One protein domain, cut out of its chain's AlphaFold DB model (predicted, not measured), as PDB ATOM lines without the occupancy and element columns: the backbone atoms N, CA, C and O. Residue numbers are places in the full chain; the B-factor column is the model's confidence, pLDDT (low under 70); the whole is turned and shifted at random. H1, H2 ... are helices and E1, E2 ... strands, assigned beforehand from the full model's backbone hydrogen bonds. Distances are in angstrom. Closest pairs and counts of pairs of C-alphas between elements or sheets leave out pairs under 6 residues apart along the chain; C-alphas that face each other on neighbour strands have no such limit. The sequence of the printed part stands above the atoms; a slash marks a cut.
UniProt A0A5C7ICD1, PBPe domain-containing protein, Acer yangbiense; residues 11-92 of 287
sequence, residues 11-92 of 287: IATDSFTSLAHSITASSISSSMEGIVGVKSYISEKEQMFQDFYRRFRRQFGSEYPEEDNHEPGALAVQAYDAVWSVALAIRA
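This is residues 11 to 92 of the 287 residues of the protein "PBPe domain-containing protein" of Acer yangbiense (UniProt A0A5C7ICD1). Two long helices, H3 and H4, sit near each other without touching, and an open loop with the short H1, H2 and E1 lies at the other end of an elongated model; residues 82 to 92 stick out. The 82 printed residues hold H1, H2, E1, H3, H4 in that order, mostly helix. The whole is loose, radius of gyration of the C-alphas 15.4 A, spanning 51 by 29 by 20 A.

Find C-alpha 14 at (156.492, 156.246, 135.958), where H1 runs to 17. H2 is residues 25 to 29 and E1 35 to 37. H3, 47 to 63, measures 24.4 A; H4, 74 to 91, measures 25.7 A and ends at (172.316, 168.043, 162.710).

Residues 11 to 12 pair, parallel, with 36 to 37 of E1, which pairs with no named strand. The closest C-alphas of H1 and E1 are those of Thr 17 and Gly 37, 5.8 A apart. H3 and H4 are near each other, their closest C-alphas 8.2 A apart. H2 is apart from H3 and H4. Every O i to N i+4 pair is within hydrogen-bond range in H2, H3 and H4; H1 is too short for one.

The C-alphas of Ser 30 and Ala 92, the two farthest apart, are 51.9 A apart. The printed part has no cut and no long link. Look for pLDDT under 70 at residues 12 to 34, 37 to 40 and 92.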
ATOM      1  N   ILE A  11     152.709 150.923 126.824       72.69
ATOM      2  CA  ILE A  11     153.835 151.116 127.741       72.69
ATOM      3  C   ILE A  11     153.573 152.388 128.544       72.69
ATOM      4  O   ILE A  11     153.559 153.486 127.986       72.69
ATOM      5  N   ALA A  12     153.349 152.235 129.845       68.62
ATOM      6  CA  ALA A  12     153.091 153.334 130.762       68.62
ATOM      7  C   ALA A  12     154.376 153.763 131.489       68.62
ATOM      8  O   ALA A  12     155.114 152.939 132.039       68.62
ATOM      9  N   THR A  13     154.644 155.067 131.500       68.62
ATOM     10  CA  THR A  13     155.784 155.658 132.215       68.62
ATOM     11  C   THR A  13     155.488 155.819 133.708       68.62
ATOM     12  O   THR A  13     154.330 155.759 134.130       68.62
ATOM     13  N   ASP A  14     156.538 156.059 134.498       66.88
ATOM     14  CA  ASP A  14     156.492 156.246 135.958       66.88
ATOM     15  C   ASP A  14     155.393 157.202 136.452       66.88
ATOM     16  O   ASP A  14     154.757 156.966 137.476       66.88
ATOM     17  N   SER A  15     155.125 158.263 135.701       59.78
ATOM     18  CA  SER A  15     154.189 159.326 136.043       59.78
ATOM     19  C   SER A  15     152.744 158.828 136.015       59.78
ATOM     20  O   SER A  15     151.917 159.299 136.785       59.78
ATOM     21  N   PHE A  16     152.438 157.843 135.163       62.53
ATOM     22  CA  PHE A  16     151.126 157.197 135.108       62.53
ATOM     23  C   PHE A  16     151.050 155.989 136.048       62.53
ATOM     24  O   PHE A  16     150.072 155.799 136.763       62.53
ATOM     25  N   THR A  17     152.096 155.167 136.086       63.03
ATOM     26  CA  THR A  17     152.125 153.931 136.887       63.03
ATOM     27  C   THR A  17     152.216 154.196 138.387       63.03
ATOM     28  O   THR A  17     151.690 153.410 139.173       63.03
ATOM     29  N   SER A  18     152.835 155.303 138.805       62.16
ATOM     30  CA  SER A  18     152.837 155.747 140.204       62.16
ATOM     31  C   SER A  18     151.440 156.124 140.694       62.16
ATOM     32  O   SER A  18     151.156 155.958 141.878       62.16
ATOM     33  N   LEU A  19     150.557 156.546 139.784       62.53
ATOM     34  CA  LEU A  19     149.153 156.855 140.052       62.53
ATOM     35  C   LEU A  19     148.233 155.643 139.877       62.53
ATOM     36  O   LEU A  19     147.078 155.697 140.273       62.53
ATOM     37  N   ALA A  20     148.714 154.514 139.349       61.94
ATOM     38  CA  ALA A  20     147.864 153.345 139.114       61.94
ATOM     39  C   ALA A  20     147.224 152.786 140.402       61.94
ATOM     40  O   ALA A  20     146.187 152.139 140.327       61.94
ATOM     41  N   HIS A  21     147.803 153.065 141.577       56.94
ATOM     42  CA  HIS A  21     147.213 152.705 142.869       56.94
ATOM     43  C   HIS A  21     145.976 153.533 143.250       56.94
ATOM     44  O   HIS A  21     145.175 153.051 144.045       56.94
ATOM     45  N   SER A  22     145.794 154.745 142.704       57.12
ATOM     46  CA  SER A  22     144.578 155.543 142.942       57.12
ATOM     47  C   SER A  22     143.405 155.108 142.067       57.12
ATOM     48  O   SER A  22     142.261 155.452 142.347       57.12
ATOM     49  N   ILE A  23     143.671 154.342 141.009       60.28
ATOM     50  CA  ILE A  23     142.647 153.828 140.112       60.28
ATOM     51  C   ILE A  23     142.215 152.456 140.627       60.28
ATOM     52  O   ILE A  23     143.033 151.558 140.828       60.28
ATOM     53  N   THR A  24     140.912 152.264 140.823       57.38
ATOM     54  CA  THR A  24     140.363 150.992 141.296       57.38
ATOM     55  C   THR A  24     140.797 149.845 140.383       57.38
ATOM     56  O   THR A  24     140.544 149.872 139.176       57.38
ATOM     57  N   ALA A  25     141.403 148.806 140.965       58.31
ATOM     58  CA  ALA A  25     141.924 147.651 140.230       58.31
ATOM     59  C   ALA A  25     140.879 147.009 139.295       58.31
ATOM     60  O   ALA A  25     141.226 146.543 138.211       58.31
ATOM     61  N   SER A  26     139.596 147.056 139.675       55.97
ATOM     62  CA  SER A  26     138.479 146.573 138.859       55.97
ATOM     63  C   SER A  26     138.349 147.314 137.526       55.97
ATOM     64  O   SER A  26     138.158 146.663 136.503       55.97
ATOM     65  N   SER A  27     138.509 148.641 137.523       59.31
ATOM     66  CA  SER A  27     138.360 149.502 136.341       59.31
ATOM     67  C   SER A  27     139.506 149.323 135.342       59.31
ATOM     68  O   SER A  27     139.302 149.440 134.137       59.31
ATOM     69  N   ILE A  28     140.708 148.997 135.833       61.28
ATOM     70  CA  ILE A  28     141.860 148.658 134.986       61.28
ATOM     71  C   ILE A  28     141.679 147.250 134.409       61.28
ATOM     72  O   ILE A  28     141.807 147.060 133.202       61.28
ATOM     73  N   SER A  29     141.314 146.271 135.247       59.84
ATOM     74  CA  SER A  29     141.178 144.872 134.820       59.84
ATOM     75  C   SER A  29     140.035 144.624 133.835       59.84
ATOM     76  O   SER A  29     140.116 143.691 133.047       59.84
ATOM     77  N   SER A  30     138.973 145.438 133.863       59.47
ATOM     78  CA  SER A  30     137.811 145.260 132.986       59.47
ATOM     79  C   SER A  30     137.961 145.914 131.616       59.47
ATOM     80  O   SER A  30     137.165 145.635 130.723       59.47
ATOM     81  N   SER A  31     138.904 146.847 131.461       60.59
ATOM     82  CA  SER A  31     138.955 147.729 130.289       60.59
ATOM     83  C   SER A  31     140.335 147.857 129.654       60.59
ATOM     84  O   SER A  31     140.435 148.471 128.594       60.59
ATOM     85  N   MET A  32     141.391 147.316 130.267       63.19
ATOM     86  CA  MET A  32     142.758 147.453 129.767       63.19
ATOM     87  C   MET A  32     143.503 146.108 129.828       63.19
ATOM     88  O   MET A  32     144.118 145.768 130.838       63.19
ATOM     89  N   GLU A  33     143.484 145.344 128.733       66.25
ATOM     90  CA  GLU A  33     144.382 144.196 128.542       66.25
ATOM     91  C   GLU A  33     145.667 144.689 127.846       66.25
ATOM     92  O   GLU A  33     145.597 145.383 126.837       66.25
ATOM     93  N   GLY A  34     146.852 144.388 128.399       69.25
ATOM     94  CA  GLY A  34     148.136 144.670 127.727       69.25
ATOM     95  C   GLY A  34     148.915 145.924 128.160       69.25
ATOM     96  O   GLY A  34     149.734 146.415 127.384       69.25
ATOM     97  N   ILE A  35     148.723 146.453 129.376       74.44
ATOM     98  CA  ILE A  35     149.549 147.567 129.892       74.44
ATOM     99  C   ILE A  35     150.789 147.049 130.626       74.44
ATOM    100  O   ILE A  35     150.682 146.292 131.589       74.44
ATOM    101  N   VAL A  36     151.969 147.521 130.223       76.81
ATOM    102  CA  VAL A  36     153.242 147.298 130.919       76.81
ATOM    103  C   VAL A  36     153.763 148.630 131.434       76.81
ATOM    104  O   VAL A  36     153.947 149.575 130.672       76.81
ATOM    105  N   GLY A  37     154.006 148.712 132.738       69.62
ATOM    106  CA  GLY A  37     154.426 149.937 133.405       69.62
ATOM    107  C   GLY A  37     155.722 149.787 134.196       69.62
ATOM    108  O   GLY A  37     156.031 148.703 134.686       69.62
ATOM    109  N   VAL A  38     156.466 150.882 134.360       69.56
ATOM    110  CA  VAL A  38     157.648 150.951 135.241       69.56
ATOM    111  C   VAL A  38     157.296 151.738 136.500       69.56
ATOM    112  O   VAL A  38     156.778 152.838 136.378       69.56
ATOM    113  N   LYS A  39     157.568 151.211 137.701       68.75
ATOM    114  CA  LYS A  39     157.335 151.890 138.991       68.75
ATOM    115  C   LYS A  39     158.654 152.013 139.752       68.75
ATOM    116  O   LYS A  39     159.410 151.044 139.817       68.75
ATOM    117  N   SER A  40     158.914 153.177 140.349       68.19
ATOM    118  CA  SER A  40     160.065 153.365 141.239       68.19
ATOM    119  C   SER A  40     159.974 152.414 142.430       68.19
ATOM    120  O   SER A  40     158.947 152.347 143.109       68.19
ATOM    121  N   TYR A  41     161.044 151.661 142.666       70.06
ATOM    122  CA  TYR A  41     161.119 150.732 143.785       70.06
ATOM    123  C   TYR A  41     161.362 151.499 145.085       70.06
ATOM    124  O   TYR A  41     162.347 152.225 145.198       70.06
ATOM    125  N   ILE A  42     160.474 151.316 146.060       71.00
ATOM    126  CA  ILE A  42     160.583 151.895 147.400       71.00
ATOM    127  C   ILE A  42     160.544 150.739 148.397       71.00
ATOM    128  O   ILE A  42     159.682 149.864 148.321       71.00
ATOM    129  N   SER A  43     161.518 150.704 149.307       73.62
ATOM    130  CA  SER A  43     161.661 149.628 150.285       73.62
ATOM    131  C   SER A  43     160.634 149.781 151.407       73.62
ATOM    132  O   SER A  43     160.868 150.448 152.411       73.62
ATOM    133  N   GLU A  44     159.489 149.113 151.274       75.06
ATOM    134  CA  GLU A  44     158.423 149.175 152.286       75.06
ATOM    135  C   GLU A  44     158.802 148.513 153.620       75.06
ATOM    136  O   GLU A  44     158.122 148.689 154.627       75.06
ATOM    137  N   LYS A  45     159.888 147.738 153.661       76.38
ATOM    138  CA  LYS A  45     160.318 147.012 154.865       76.38
ATOM    139  C   LYS A  45     161.093 147.882 155.854       76.38
ATOM    140  O   LYS A  45     161.338 147.442 156.975       76.38
ATOM    141  N   GLU A  46     161.501 149.083 155.459       80.25
ATOM    142  CA  GLU A  46     162.280 149.968 156.316       80.25
ATOM    143  C   GLU A  46     161.420 150.633 157.388       80.25
ATOM    144  O   GLU A  46     160.342 151.165 157.124       80.25
ATOM    145  N   GLN A  47     161.926 150.649 158.622       83.75
ATOM    146  CA  GLN A  47     161.197 151.207 159.758       83.75
ATOM    147  C   GLN A  47     160.929 152.712 159.595       83.75
ATOM    148  O   GLN A  47     159.837 153.169 159.923       83.75
ATOM    149  N   MET A  48     161.882 153.463 159.025       81.12
ATOM    150  CA  MET A  48     161.679 154.886 158.721       81.12
ATOM    151  C   MET A  48     160.546 155.101 157.717       81.12
ATOM    152  O   MET A  48     159.711 155.982 157.922       81.12
ATOM    153  N   PHE A  49     160.474 154.269 156.677       85.56
ATOM    154  CA  PHE A  49     159.400 154.347 155.694       85.56
ATOM    155  C   PHE A  49     158.036 154.043 156.327       85.56
ATOM    156  O   PHE A  49     157.072 154.760 156.086       85.56
ATOM    157  N   GLN A  50     157.954 153.030 157.193       87.94
ATOM    158  CA  GLN A  50     156.718 152.681 157.902       87.94
ATOM    159  C   GLN A  50     156.228 153.799 158.835       87.94
ATOM    160  O   GLN A  50     155.027 154.084 158.900       87.94
ATOM    161  N   ASP A  51     157.149 154.461 159.537       89.62
ATOM    162  CA  ASP A  51     156.828 155.605 160.391       89.62
ATOM    163  C   ASP A  51     156.360 156.815 159.570       89.62
ATOM    164  O   ASP A  51     155.359 157.448 159.926       89.62
ATOM    165  N   PHE A  52     157.034 157.107 158.453       90.12
ATOM    166  CA  PHE A  52     156.607 158.120 157.488       90.12
ATOM    167  C   PHE A  52     155.210 157.809 156.941       90.12
ATOM    168  O   PHE A  52     154.314 158.641 157.064       90.12
ATOM    169  N   TYR A  53     154.999 156.602 156.417       89.25
ATOM    170  CA  TYR A  53     153.750 156.175 155.793       89.25
ATOM    171  C   TYR A  53     152.564 156.346 156.748       89.25
ATOM    172  O   TYR A  53     151.541 156.935 156.391       89.25
ATOM    173  N   ARG A  54     152.713 155.915 158.009       90.81
ATOM    174  CA  ARG A  54     151.660 156.049 159.026       90.81
ATOM    175  C   ARG A  54     151.348 157.510 159.353       90.81
ATOM    176  O   ARG A  54     150.178 157.858 159.524       90.81
ATOM    177  N   ARG A  55     152.374 158.357 159.475       92.00
ATOM    178  CA  ARG A  55     152.218 159.791 159.768       92.00
ATOM    179  C   ARG A  55     151.573 160.530 158.608       92.00
ATOM    180  O   ARG A  55     150.601 161.246 158.829       92.00
ATOM    181  N   PHE A  56     152.083 160.306 157.401       90.94
ATOM    182  CA  PHE A  56     151.576 160.909 156.180       90.94
ATOM    183  C   PHE A  56     150.103 160.567 155.995       90.94
ATOM    184  O   PHE A  56     149.280 161.471 155.956       90.94
ATOM    185  N   ARG A  57     149.746 159.277 156.020       90.38
ATOM    186  CA  ARG A  57     148.359 158.828 155.847       90.38
ATOM    187  C   ARG A  57     147.405 159.452 156.864       90.38
ATOM    188  O   ARG A  57     146.302 159.855 156.513       90.38
ATOM    189  N   ARG A  58     147.825 159.538 158.131       92.38
ATOM    190  CA  ARG A  58     147.009 160.131 159.198       92.38
ATOM    191  C   ARG A  58     146.799 161.630 158.997       92.38
ATOM    192  O   ARG A  58     145.704 162.115 159.251       92.38
ATOM    193  N   GLN A  59     147.845 162.355 158.614       91.75
ATOM    194  CA  GLN A  59     147.784 163.805 158.482       91.75
ATOM    195  C   GLN A  59     147.111 164.220 157.175       91.75
ATOM    196  O   GLN A  59     146.158 164.989 157.209       91.75
ATOM    197  N   PHE A  60     147.530 163.625 156.059       89.25
ATOM    198  CA  PHE A  60     146.967 163.876 154.739       89.25
ATOM    199  C   PHE A  60     145.468 163.569 154.701       89.25
ATOM    200  O   PHE A  60     144.697 164.413 154.269       89.25
ATOM    201  N   GLY A  61     145.026 162.436 155.262       89.69
ATOM    202  CA  GLY A  61     143.591 162.125 155.317       89.69
ATOM    203  C   GLY A  61     142.776 162.943 156.309       89.69
ATOM    204  O   GLY A  61     141.558 163.006 156.196       89.69
ATOM    205  N   SER A  62     143.421 163.603 157.272       92.56
ATOM    206  CA  SER A  62     142.730 164.581 158.113       92.56
ATOM    207  C   SER A  62     142.582 165.938 157.422       92.56
ATOM    208  O   SER A  62     141.660 166.675 157.755       92.56
ATOM    209  N   GLU A  63     143.517 166.296 156.543       94.75
ATOM    210  CA  GLU A  63     143.576 167.598 155.871       94.75
ATOM    211  C   GLU A  63     142.786 167.599 154.553       94.75
ATOM    212  O   GLU A  63     142.147 168.594 154.219       94.75
ATOM    213  N   TYR A  64     142.754 166.455 153.866       89.00
ATOM    214  CA  TYR A  64     142.069 166.241 152.592       89.00
ATOM    215  C   TYR A  64     141.097 165.052 152.688       89.00
ATOM    216  O   TYR A  64     141.343 164.011 152.086       89.00
ATOM    217  N   PRO A  65     139.988 165.173 153.442       88.94
ATOM    218  CA  PRO A  65     139.045 164.070 153.650       88.94
ATOM    219  C   PRO A  65     138.262 163.669 152.389       88.94
ATOM    220  O   PRO A  65     137.661 162.600 152.370       88.94
ATOM    221  N   GLU A  66     138.247 164.531 151.368       88.94
ATOM    222  CA  GLU A  66     137.570 164.299 150.084       88.94
ATOM    223  C   GLU A  66     138.389 163.415 149.124       88.94
ATOM    224  O   GLU A  66     137.870 162.976 148.101       88.94
ATOM    225  N   GLU A  67     139.674 163.182 149.412       79.06
ATOM    226  CA  GLU A  67     140.525 162.306 148.604       79.06
ATOM    227  C   GLU A  67     140.298 160.841 148.989       79.06
ATOM    228  O   GLU A  67     140.502 160.438 150.132       79.06
ATOM    229  N   ASP A  68     139.928 160.002 148.022       73.69
ATOM    230  CA  ASP A  68     139.710 158.572 148.279       73.69
ATOM    231  C   ASP A  68     141.029 157.835 148.590       73.69
ATOM    232  O   ASP A  68     141.047 156.841 149.328       73.69
ATOM    233  N   ASN A  69     142.156 158.324 148.053       76.81
ATOM    234  CA  ASN A  69     143.472 157.728 148.250       76.81
ATOM    235  C   ASN A  69     144.362 158.571 149.171       76.81
ATOM    236  O   ASN A  69     144.820 159.655 148.828       76.81
ATOM    237  N   HIS A  70     144.695 157.993 150.322       81.12
ATOM    238  CA  HIS A  70     145.527 158.619 151.349       81.12
ATOM    239  C   HIS A  70     146.970 158.094 151.375       81.12
ATOM    240  O   HIS A  70     147.717 158.357 152.324       81.12
ATOM    241  N   GLU A  71     147.355 157.287 150.389       81.50
ATOM    242  CA  GLU A  71     148.700 156.735 150.296       81.50
ATOM    243  C   GLU A  71     149.688 157.760 149.719       81.50
ATOM    244  O   GLU A  71     149.366 158.473 148.767       81.50
ATOM    245  N   PRO A  72     150.916 157.844 150.259       83.06
ATOM    246  CA  PRO A  72     151.929 158.732 149.711       83.06
ATOM    247  C   PRO A  72     152.355 158.274 148.311       83.06
ATOM    248  O   PRO A  72     152.822 157.150 148.121       83.06
ATOM    249  N   GLY A  73     152.256 159.177 147.333       78.19
ATOM    250  CA  GLY A  73     152.850 158.979 146.010       78.19
ATOM    251  C   GLY A  73     154.384 158.998 146.049       78.19
ATOM    252  O   GLY A  73     154.994 159.482 147.004       78.19
ATOM    253  N   ALA A  74     155.032 158.527 144.977       76.50
ATOM    254  CA  ALA A  74     156.496 158.454 144.892       76.50
ATOM    255  C   ALA A  74     157.191 159.814 145.125       76.50
ATOM    256  O   ALA A  74     158.220 159.874 145.794       76.50
ATOM    257  N   LEU A  75     156.593 160.910 144.644       78.56
ATOM    258  CA  LEU A  75     157.106 162.270 144.851       78.56
ATOM    259  C   LEU A  75     157.064 162.704 146.323       78.56
ATOM    260  O   LEU A  75     157.976 163.381 146.791       78.56
ATOM    261  N   ALA A  76     156.035 162.297 147.073       84.12
ATOM    262  CA  ALA A  76     155.927 162.619 148.494       84.12
ATOM    263  C   ALA A  76     157.030 161.922 149.305       84.12
ATOM    264  O   ALA A  76     157.627 162.533 150.191       84.12
ATOM    265  N   VAL A  77     157.337 160.667 148.959       84.69
ATOM    266  CA  VAL A  77     158.445 159.913 149.563       84.69
ATOM    267  C   VAL A  77     159.784 160.592 149.260       84.69
ATOM    268  O   VAL A  77     160.566 160.835 150.173       84.69
ATOM    269  N   GLN A  78     160.019 160.988 148.005       82.75
ATOM    270  CA  GLN A  78     161.246 161.692 147.611       82.75
ATOM    271  C   GLN A  78     161.409 163.042 148.323       82.75
ATOM    272  O   GLN A  78     162.500 163.369 148.787       82.75
ATOM    273  N   ALA A  79     160.329 163.818 148.447       86.38
ATOM    274  CA  ALA A  79     160.350 165.081 149.175       86.38
ATOM    275  C   ALA A  79     160.677 164.871 150.662       86.38
ATOM    276  O   ALA A  79     161.461 165.630 151.236       86.38
ATOM    277  N   TYR A  80     160.122 163.823 151.279       86.62
ATOM    278  CA  TYR A  80     160.422 163.467 152.663       86.62
ATOM    279  C   TYR A  80     161.899 163.106 152.855       86.62
ATOM    280  O   TYR A  80     162.544 163.655 153.750       86.62
ATOM    281  N   ASP A  81     162.453 162.263 151.983       83.88
ATOM    282  CA  ASP A  81     163.865 161.868 152.032       83.88
ATOM    283  C   ASP A  81     164.805 163.057 151.815       83.88
ATOM    284  O   ASP A  81     165.820 163.176 152.507       83.88
ATOM    285  N   ALA A  82     164.462 163.980 150.911       85.81
ATOM    286  CA  ALA A  82     165.234 165.197 150.684       85.81
ATOM    287  C   ALA A  82     165.270 166.084 151.940       85.81
ATOM    288  O   ALA A  82     166.344 166.486 152.391       85.81
ATOM    289  N   VAL A  83     164.112 166.340 152.558       87.38
ATOM    290  CA  VAL A  83     164.021 167.137 153.793       87.38
ATOM    291  C   VAL A  83     164.738 166.444 154.949       87.38
ATOM    292  O   VAL A  83     165.457 167.098 155.705       87.38
ATOM    293  N   TRP A  84     164.584 165.126 155.085       82.06
ATOM    294  CA  TRP A  84     165.262 164.356 156.123       82.06
ATOM    295  C   TRP A  84     166.780 164.384 155.940       82.06
ATOM    296  O   TRP A  84     167.504 164.596 156.908       82.06
ATOM    297  N   SER A  85     167.265 164.272 154.703       78.88
ATOM    298  CA  SER A  85     168.690 164.386 154.370       78.88
ATOM    299  C   SER A  85     169.253 165.760 154.733       78.88
ATOM    300  O   SER A  85     170.312 165.844 155.353       78.88
ATOM    301  N   VAL A  86     168.521 166.840 154.439       81.50
ATOM    302  CA  VAL A  86     168.905 168.204 154.840       81.50
ATOM    303  C   VAL A  86     168.906 168.352 156.363       81.50
ATOM    304  O   VAL A  86     169.857 168.880 156.936       81.50
ATOM    305  N   ALA A  87     167.880 167.843 157.048       82.25
ATOM    306  CA  ALA A  87     167.802 167.884 158.506       82.25
ATOM    307  C   ALA A  87     168.946 167.097 159.168       82.25
ATOM    308  O   ALA A  87     169.526 167.554 160.158       82.25
ATOM    309  N   LEU A  88     169.305 165.938 158.610       78.62
ATOM    310  CA  LEU A  88     170.459 165.150 159.032       78.62
ATOM    311  C   LEU A  88     171.768 165.900 158.787       78.62
ATOM    312  O   LEU A  88     172.618 165.896 159.672       78.62
ATOM    313  N   ALA A  89     171.921 166.575 157.647       71.75
ATOM    314  CA  ALA A  89     173.111 167.360 157.324       71.75
ATOM    315  C   ALA A  89     173.296 168.566 158.260       71.75
ATOM    316  O   ALA A  89     174.412 168.830 158.691       71.75
ATOM    317  N   ILE A  90     172.210 169.251 158.641       76.50
ATOM    318  CA  ILE A  90     172.243 170.349 159.627       76.50
ATOM    319  C   ILE A  90     172.607 169.828 161.024       76.50
ATOM    320  O   ILE A  90     173.284 170.507 161.795       76.50
ATOM    321  N   ARG A  91     172.120 168.634 161.380       70.12
ATOM    322  CA  ARG A  91     172.316 168.043 162.710       70.12
ATOM    323  C   ARG A  91     173.660 167.330 162.859       70.12
ATOM    324  O   ARG A  91     174.153 167.196 163.980       70.12
ATOM    325  N   ALA A  92     174.232 166.833 161.769       62.34
ATOM    326  CA  ALA A  92     175.578 166.292 161.755       62.34
ATOM    327  C   ALA A  92     176.590 167.445 161.883       62.34
ATOM    328  O   ALA A  92     176.378 168.511 161.307       62.34
TER     329      ALA A  92